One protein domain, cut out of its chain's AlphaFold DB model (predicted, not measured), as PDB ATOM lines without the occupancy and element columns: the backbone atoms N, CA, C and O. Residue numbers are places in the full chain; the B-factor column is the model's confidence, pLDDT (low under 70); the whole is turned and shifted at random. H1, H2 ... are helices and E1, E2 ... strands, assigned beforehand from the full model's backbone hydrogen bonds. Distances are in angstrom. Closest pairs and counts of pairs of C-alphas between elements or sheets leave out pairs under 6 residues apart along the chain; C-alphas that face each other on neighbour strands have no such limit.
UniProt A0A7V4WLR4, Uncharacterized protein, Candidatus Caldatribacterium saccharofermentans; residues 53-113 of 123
ATOM      1  N   TRP A  53      89.160  93.224  92.797       91.12
ATOM      2  CA  TRP A  53      89.418  91.809  92.523       91.12
ATOM      3  C   TRP A  53      90.034  91.614  91.149       91.12
ATOM      4  O   TRP A  53      91.033  90.909  91.048       91.12
ATOM      5  N   LYS A  54      89.494  92.313  90.143       91.69
ATOM      6  CA  LYS A  54      90.000  92.292  88.771       91.69
ATOM      7  C   LYS A  54      91.440  92.787  88.676       91.69
ATOM      8  O   LYS A  54      92.236  92.198  87.950       91.69
ATOM      9  N   GLU A  55      91.775  93.849  89.403       95.25
ATOM     10  CA  GLU A  55      93.116  94.439  89.383       95.25
ATOM     11  C   GLU A  55      94.158  93.524  90.049       95.25
ATOM     12  O   GLU A  55      95.248  93.297  89.518       95.25
ATOM     13  N   ILE A  56      93.822  92.945  91.207       95.88
ATOM     14  CA  ILE A  56      94.761  92.107  91.972       95.88
ATOM     15  C   ILE A  56      94.700  90.617  91.582       95.88
ATOM     16  O   ILE A  56      95.607  89.858  91.924       95.88
ATOM     17  N   GLY A  57      93.677  90.196  90.833       95.88
ATOM     18  CA  GLY A  57      93.452  88.821  90.369       95.88
ATOM     19  C   GLY A  57      93.032  87.845  91.473       95.88
ATOM     20  O   GLY A  57      93.468  86.688  91.471       95.88
ATOM     21  N   TRP A  58      92.272  88.318  92.466       95.81
ATOM     22  CA  TRP A  58      91.937  87.570  93.691       95.81
ATOM     23  C   TRP A  58      90.500  87.039  93.751       95.81
ATOM     24  O   TRP A  58      90.074  86.551  94.794       95.81
ATOM     25  N   GLU A  59      89.752  87.046  92.648       92.31
ATOM     26  CA  GLU A  59      88.371  86.540  92.589       92.31
ATOM     27  C   GLU A  59      88.258  85.106  93.123       92.31
ATOM     28  O   GLU A  59      87.315  84.772  93.835       92.31
ATOM     29  N   ARG A  60      89.248  84.263  92.803       94.62
ATOM     30  CA  ARG A  60      89.292  82.852  93.222       94.62
ATOM     31  C   ARG A  60      89.622  82.654  94.704       94.62
ATOM     32  O   ARG A  60      89.451  81.552  95.208       94.62
ATOM     33  N   TYR A  61      90.165  83.680  95.354       96.31
ATOM     34  CA  TYR A  61      90.597  83.644  96.752       96.31
ATOM     35  C   TYR A  61      89.524  84.186  97.695       96.31
ATOM     36  O   TYR A  61      89.719  84.181  98.906       96.31
ATOM     37  N   LEU A  62      88.398  84.670  97.165       93.88
ATOM     38  CA  LEU A  62      87.313  85.192  97.976       93.88
ATOM     39  C   LEU A  62      86.672  84.072  98.806       93.88
ATOM     40  O   LEU A  62      86.206  83.073  98.260       93.88
ATOM     41  N   VAL A  63      86.601  84.266 100.125       93.81
ATOM     42  CA  VAL A  63      86.030  83.267 101.047       93.81
ATOM     43  C   VAL A  63      84.508  83.187 100.914       93.81
ATOM     44  O   VAL A  63      83.930  82.106 100.959       93.81
ATOM     45  N   SER A  64      83.838  84.331 100.761       88.25
ATOM     46  CA  SER A  64      82.394  84.396 100.525       88.25
ATOM     47  C   SER A  64      82.023  85.686  99.801       88.25
ATOM     48  O   SER A  64      82.579  86.744 100.087       88.25
ATOM     49  N   LYS A  65      81.028  85.612  98.911       81.44
ATOM     50  CA  LYS A  65      80.438  86.796  98.268       81.44
ATOM     51  C   LYS A  65      79.713  87.710  99.258       81.44
ATOM     52  O   LYS A  65      79.645  88.907  99.010       81.44
ATOM     53  N   ASP A  66      79.248  87.164 100.382       83.25
ATOM     54  CA  ASP A  66      78.616  87.936 101.461       83.25
ATOM     55  C   ASP A  66      79.646  88.721 102.287       83.25
ATOM     56  O   ASP A  66      79.299  89.671 102.981       83.25
ATOM     57  N   ASN A  67      80.924  88.332 102.204       85.69
ATOM     58  CA  ASN A  67      82.045  88.992 102.866       85.69
ATOM     59  C   ASN A  67      83.104  89.388 101.821       85.69
ATOM     60  O   ASN A  67      84.195  88.806 101.813       85.69
ATOM     61  N   PRO A  68      82.816  90.378 100.951       87.44
ATOM     62  CA  PRO A  68      83.661  90.744  99.810       87.44
ATOM     63  C   PRO A  68      85.069  91.243 100.187       87.44
ATOM     64  O   PRO A  68      85.901  91.464  99.311       87.44
ATOM     65  N   TRP A  69      85.354  91.409 101.482       91.06
ATOM     66  CA  TRP A  69      86.632  91.847 102.034       91.06
ATOM     67  C   TRP A  69      87.509  90.723 102.606       91.06
ATOM     68  O   TRP A  69      88.606  91.040 103.057       91.06
ATOM     69  N   ILE A  70      87.080  89.450 102.632       94.50
ATOM     70  CA  ILE A  70      87.854  88.340 103.234       94.50
ATOM     71  C   ILE A  70      88.372  87.373 102.166       94.50
ATOM     72  O   ILE A  70      87.593  86.810 101.396       94.50
ATOM     73  N   TYR A  71      89.679  87.108 102.197       96.88
ATOM     74  CA  TYR A  71      90.376  86.283 101.212       96.88
ATOM     75  C   TYR A  71      91.237  85.201 101.871       96.88
ATOM     76  O   TYR A  71      91.867  85.454 102.900       96.88
ATOM     77  N   GLU A  72      91.305  84.028 101.246       98.12
ATOM     78  CA  GLU A  72      92.241  82.941 101.546       98.12
ATOM     79  C   GLU A  72      93.213  82.773 100.375       98.12
ATOM     80  O   GLU A  72      92.829  82.394  99.269       98.12
ATOM     81  N   ILE A  73      94.483  83.096 100.618       98.12
ATOM     82  CA  ILE A  73      95.547  83.163  99.612       98.12
ATOM     83  C   ILE A  73      96.626  82.106  99.888       98.12
ATOM     84  O   ILE A  73      96.755  81.642 101.026       98.12
ATOM     85  N   PRO A  74      97.450  81.742  98.886       98.25
ATOM     86  CA  PRO A  74      98.671  80.986  99.136       98.25
ATOM     87  C   PRO A  74      99.536  81.682 100.191       98.25
ATOM     88  O   PRO A  74      99.647  82.910 100.181       98.25
ATOM     89  N   GLU A  75     100.135  80.902 101.094       98.50
ATOM     90  CA  GLU A  75     100.946  81.460 102.176       98.50
ATOM     91  C   GLU A  75     102.076  82.338 101.621       98.50
ATOM     92  O   GLU A  75     102.811  81.955 100.710       98.50
ATOM     93  N   THR A  76     102.220  83.519 102.213       98.62
ATOM     94  CA  THR A  76     103.264  84.493 101.904       98.62
ATOM     95  C   THR A  76     103.774  85.149 103.192       98.62
ATOM     96  O   THR A  76     103.360  84.777 104.292       98.62
ATOM     97  N   THR A  77     104.686  86.114 103.082       98.75
ATOM     98  CA  THR A  77     105.110  86.967 104.203       98.75
ATOM     99  C   THR A  77     104.385  88.313 104.180       98.75
ATOM    100  O   THR A  77     103.904  88.754 103.133       98.75
ATOM    101  N   LEU A  78     104.325  89.015 105.316       98.56
ATOM    102  CA  LEU A  78     103.796  90.385 105.363       98.56
ATOM    103  C   LEU A  78     104.563  91.322 104.411       98.56
ATOM    104  O   LEU A  78     103.953  92.161 103.745       98.56
ATOM    105  N   ALA A  79     105.887  91.168 104.321       98.44
ATOM    106  CA  ALA A  79     106.732  91.943 103.418       98.44
ATOM    107  C   ALA A  79     106.400  91.692 101.939       98.44
ATOM    108  O   ALA A  79     106.257  92.641 101.163       98.44
ATOM    109  N   ASP A  80     106.250  90.426 101.547       98.62
ATOM    110  CA  ASP A  80     105.938  90.055 100.166       98.62
ATOM    111  C   ASP A  80     104.505  90.438  99.792       98.62
ATOM    112  O   ASP A  80     104.270  90.910  98.681       98.62
ATOM    113  N   LEU A  81     103.560  90.335 100.731       98.31
ATOM    114  CA  LEU A  81     102.195  90.815 100.531       98.31
ATOM    115  C   LEU A  81     102.152  92.336 100.310       98.31
ATOM    116  O   LEU A  81     101.448  92.827  99.428       98.31
ATOM    117  N   ALA A  82     102.938  93.099 101.072       97.88
ATOM    118  CA  ALA A  82     103.055  94.540 100.874       97.88
ATOM    119  C   ALA A  82     103.688  94.890  99.520       97.88
ATOM    120  O   ALA A  82     103.226  95.814  98.847       97.88
ATOM    121  N   ARG A  83     104.717  94.140  99.096       98.25
ATOM    122  CA  ARG A  83     105.339  94.298  97.775       98.25
ATOM    123  C   ARG A  83     104.350  93.987  96.653       98.25
ATOM    124  O   ARG A  83     104.238  94.782  95.724       98.25
ATOM    125  N   PHE A  84     103.577  92.912  96.794       97.88
ATOM    126  CA  PHE A  84     102.510  92.550  95.866       97.88
ATOM    127  C   PHE A  84     101.532  93.712  95.652       97.88
ATOM    128  O   PHE A  84     101.309  94.107  94.512       97.88
ATOM    129  N   PHE A  85     100.999  94.316  96.721       96.88
ATOM    130  CA  PHE A  85     100.092  95.463  96.577       96.88
ATOM    131  C   PHE A  85     100.786  96.694  95.999       96.88
ATOM    132  O   PHE A  85     100.180  97.410  95.203       96.88
ATOM    133  N   LYS A  86     102.049  96.936  96.369       97.31
ATOM    134  CA  LYS A  86     102.835  98.042  95.816       97.31
ATOM    135  C   LYS A  86     102.926  97.955  94.292       97.31
ATOM    136  O   LYS A  86     102.680  98.944  93.608       97.31
ATOM    137  N   GLU A  87     103.262  96.771  93.788       96.94
ATOM    138  CA  GLU A  87     103.428  96.497  92.361       96.94
ATOM    139  C   GLU A  87     102.082  96.460  91.637       96.94
ATOM    140  O   GLU A  87     101.903  97.167  90.649       96.94
ATOM    141  N   LYS A  88     101.113  95.692  92.151       96.69
ATOM    142  CA  LYS A  88      99.798  95.536  91.516       96.69
ATOM    143  C   LYS A  88      99.022  96.836  91.423       96.69
ATOM    144  O   LYS A  88      98.418  97.091  90.396       96.69
ATOM    145  N   LEU A  89      99.064  97.667  92.461       94.75
ATOM    146  CA  LEU A  89      98.320  98.928  92.488       94.75
ATOM    147  C   LEU A  89      99.155 100.126  92.024       94.75
ATOM    148  O   LEU A  89      98.673 101.256  92.076       94.75
ATOM    149  N   SER A  90     100.404  99.906  91.594       95.38
ATOM    150  CA  SER A  90     101.323 100.964  91.154       95.38
ATOM    151  C   SER A  90     101.438 102.127  92.155       95.38
ATOM    152  O   SER A  90     101.528 103.297  91.776       95.38
ATOM    153  N   VAL A  91     101.425 101.823  93.460       94.12
ATOM    154  CA  VAL A  91     101.486 102.841  94.521       94.12
ATOM    155  C   VAL A  91     102.930 103.136  94.927       94.12
ATOM    156  O   VAL A  91     103.760 102.241  95.081       94.12
ATOM    157  N   GLY A  92     103.251 104.412  95.154       94.88
ATOM    158  CA  GLY A  92     104.621 104.820  95.495       94.88
ATOM    159  C   GLY A  92     105.101 104.304  96.858       94.88
ATOM    160  O   GLY A  92     106.279 103.973  97.027       94.88
ATOM    161  N   VAL A  93     104.191 104.194  97.831       94.94
ATOM    162  CA  VAL A  93     104.502 103.836  99.221       94.94
ATOM    163  C   VAL A  93     103.447 102.886  99.778       94.94
ATOM    164  O   VAL A  93     102.252 103.132  99.648       94.94
ATOM    165  N   VAL A  94     103.910 101.847 100.473       95.50
ATOM    166  CA  VAL A  94     103.093 100.975 101.325       95.50
ATOM    167  C   VAL A  94     103.676 101.030 102.733       95.50
ATOM    168  O   VAL A  94     104.893 100.984 102.904       95.50
ATOM    169  N   ARG A  95     102.811 101.160 103.742       95.25
ATOM    170  CA  ARG A  95     103.192 101.118 105.159       95.25
ATOM    171  C   ARG A  95     102.665  99.828 105.764       95.25
ATOM    172  O   ARG A  95     101.496  99.509 105.574       95.25
ATOM    173  N   ILE A  96     103.517  99.126 106.501       95.38
ATOM    174  CA  ILE A  96     103.158  97.904 107.222       95.38
ATOM    175  C   ILE A  96     103.347  98.103 108.723       95.38
ATOM    176  O   ILE A  96     104.212  98.866 109.150       95.38
ATOM    177  N   VAL A  97     102.538  97.403 109.513       96.19
ATOM    178  CA  VAL A  97     102.668  97.311 110.970       96.19
ATOM    179  C   VAL A  97     102.648  95.829 111.329       96.19
ATOM    180  O   VAL A  97     101.713  95.126 110.956       96.19
ATOM    181  N   GLY A  98     103.681  95.356 112.024       96.00
ATOM    182  CA  GLY A  98     103.868  93.939 112.351       96.00
ATOM    183  C   GLY A  98     105.236  93.413 111.917       96.00
ATOM    184  O   GLY A  98     106.053  94.160 111.380       96.00
ATOM    185  N   ASN A  99     105.487  92.128 112.171       98.25
ATOM    186  CA  ASN A  99     106.723  91.462 111.761       98.25
ATOM    187  C   ASN A  99     106.715  91.226 110.231       98.25
ATOM    188  O   ASN A  99     105.821  90.520 109.757       98.25
ATOM    189  N   PRO A 100     107.683  91.763 109.460       98.31
ATOM    190  CA  PRO A 100     107.776  91.558 108.010       98.31
ATOM    191  C   PRO A 100     107.820  90.084 107.582       98.31
ATOM    192  O   PRO A 100     107.275  89.748 106.533       98.31
ATOM    193  N   ASP A 101     108.389  89.211 108.417       98.44
ATOM    194  CA  ASP A 101     108.537  87.776 108.144       98.44
ATOM    195  C   ASP A 101     107.321  86.944 108.591       98.44
ATOM    196  O   ASP A 101     107.296  85.720 108.430       98.44
ATOM    197  N   MET A 102     106.295  87.586 109.167       98.38
ATOM    198  CA  MET A 102     105.071  86.913 109.600       98.38
ATOM    199  C   MET A 102     104.382  86.234 108.416       98.38
ATOM    200  O   MET A 102     104.160  86.862 107.379       98.38
ATOM    201  N   LYS A 103     103.995  84.969 108.604       98.62
ATOM    202  CA  LYS A 103     103.223  84.209 107.620       98.62
ATOM    203  C   LYS A 103     101.796  84.732 107.513       98.62
ATOM    204  O   LYS A 103     101.136  84.962 108.526       98.62
ATOM    205  N   VAL A 104     101.323  84.903 106.282       98.44
ATOM    206  CA  VAL A 104      99.979  85.392 105.963       98.44
ATOM    207  C   VAL A 104      99.339  84.473 104.931       98.44
ATOM    208  O   VAL A 104      99.905  84.244 103.868       98.44
ATOM    209  N   SER A 105      98.141  83.984 105.239       98.06
ATOM    210  CA  SER A 105      97.316  83.168 104.336       98.06
ATOM    211  C   SER A 105      95.843  83.588 104.317       98.06
ATOM    212  O   SER A 105      95.113  83.233 103.399       98.06
ATOM    213  N   ARG A 106      95.400  84.398 105.288       98.06
ATOM    214  CA  ARG A 106      94.048  84.962 105.341       98.06
ATOM    215  C   ARG A 106      94.117  86.476 105.479       98.06
ATOM    216  O   ARG A 106      94.778  86.983 106.384       98.06
ATOM    217  N   VAL A 107      93.452  87.190 104.576       97.12
ATOM    218  CA  VAL A 107      93.587  88.645 104.420       97.12
ATOM    219  C   VAL A 107      92.219  89.315 104.478       97.12
ATOM    220  O   VAL A 107      91.268  88.848 103.856       97.12
ATOM    221  N   GLY A 108      92.137  90.422 105.218       95.00
ATOM    222  CA  GLY A 108      91.016  91.358 105.185       95.00
ATOM    223  C   GLY A 108      91.403  92.625 104.420       95.00
ATOM    224  O   GLY A 108      92.422  93.227 104.754       95.00
ATOM    225  N   ILE A 109      90.619  93.047 103.424       92.88
ATOM    226  CA  ILE A 109      90.842  94.310 102.697       92.88
ATOM    227  C   ILE A 109      89.659  95.245 102.913       92.88
ATOM    228  O   ILE A 109      88.561  94.964 102.454       92.88
ATOM    229  N   LEU A 110      89.906  96.381 103.562       90.00
ATOM    230  CA  LEU A 110      88.925  97.447 103.751       90.00
ATOM    231  C   LEU A 110      89.302  98.628 102.853       90.00
ATOM    232  O   LEU A 110      90.308  99.297 103.087       90.00
ATOM    233  N   VAL A 111      88.514  98.856 101.805       87.88
ATOM    234  CA  VAL A 111      88.733  99.940 100.836       87.88
ATOM    235  C   VAL A 111      88.210 101.285 101.354       87.88
ATOM    236  O   VAL A 111      87.283 101.348 102.162       87.88
ATOM    237  N   GLY A 112      88.797 102.383 100.873       83.81
ATOM    238  CA  GLY A 112      88.357 103.739 101.209       83.81
ATOM    239  C   GLY A 112      88.477 104.063 102.704       83.81
ATOM    240  O   GLY A 112      89.518 103.838 103.316       83.81
ATOM    241  N   GLY A 113      87.408 104.611 103.289       72.62
ATOM    242  CA  GLY A 113      87.357 105.010 104.699       72.62
ATOM    243  C   GLY A 113      87.297 103.854 105.702       72.62
ATOM    244  O   GLY A 113      87.460 104.097 106.892       72.62
TER     245      GLY A 113
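This is residues 53 to 113 of the 123 residues of an uncharacterized protein of Candidatus Caldatribacterium saccharofermentans (UniProt A0A7V4WLR4). A two-stranded antiparallel ribbon, E1 beside E2, makes one side of an arch, and the helix H2 turns away from the end of E1 as a leg of it. The short helix H1 lies by the far end of H2, a long loop of residues 57 to 69 leads from it to E1, and a second, residues 89 to 102, runs back past H2 to E2. The printed part has 61 residues with two named helices and two named strands, in the order H1 E1 H2 E2; the sheet's order is E1 - E2. The class is mixed, helices and strands, with 29 of the 61 residues in named elements, under half. The whole is compact, with a radius of gyration of the C-alphas of 11.7 A, and its outline is rounded, spanning 29 by 23 by 21 A.

Find C-alpha 70 at (87.854, 88.340, 103.234); from there strand E1 runs through residues 70 to 77, 17.3 A from first to last C-alpha, and bends by 87 degrees at residue 74. Its neighbour E2 is residues 103 to 108, 14.4 A long, ending with C-alpha 108 at (91.016, 91.358, 105.185). Look next at helix H2, residues 78 to 88, which runs 15.3 A to C-alpha 88 at (99.798, 95.536, 91.516). Helix H1, residues 53 to 56, measures 5.4 A.

Start at the sheet, where E1 and E2 are antiparallel neighbours at 157 degrees between their directions. Look for N 71 and O 107, 2.9 A apart and within hydrogen-bond range, and for N 104 and O 76, also 2.9 A. C-alphas 75 and 105, which face each other, are 4.6 A apart. A tight link joins E1 to H2. The closest C-alphas of H2 and E2 are those of Leu 78 and Val 104, 6.3 A apart. H1 and H2 only just touch, with 3 pairs of C-alphas within 8 A, the closest being those of Ile 56 and Lys 88, 6.1 A apart. H1 and E2 are apart. In H2 every O i to N i+4 pair is within hydrogen-bond range, while H1 is too short for such a pair.

The two C-alphas farthest apart are those of Asp 66 and Gly 92, at 31.6 A. The printed part has no cut. The links from H1 to E1, 13 residues, and from H2 to E2, 14 residues, are long. The mean pLDDT of the printed part is 94.6, and no printed residue is under 70.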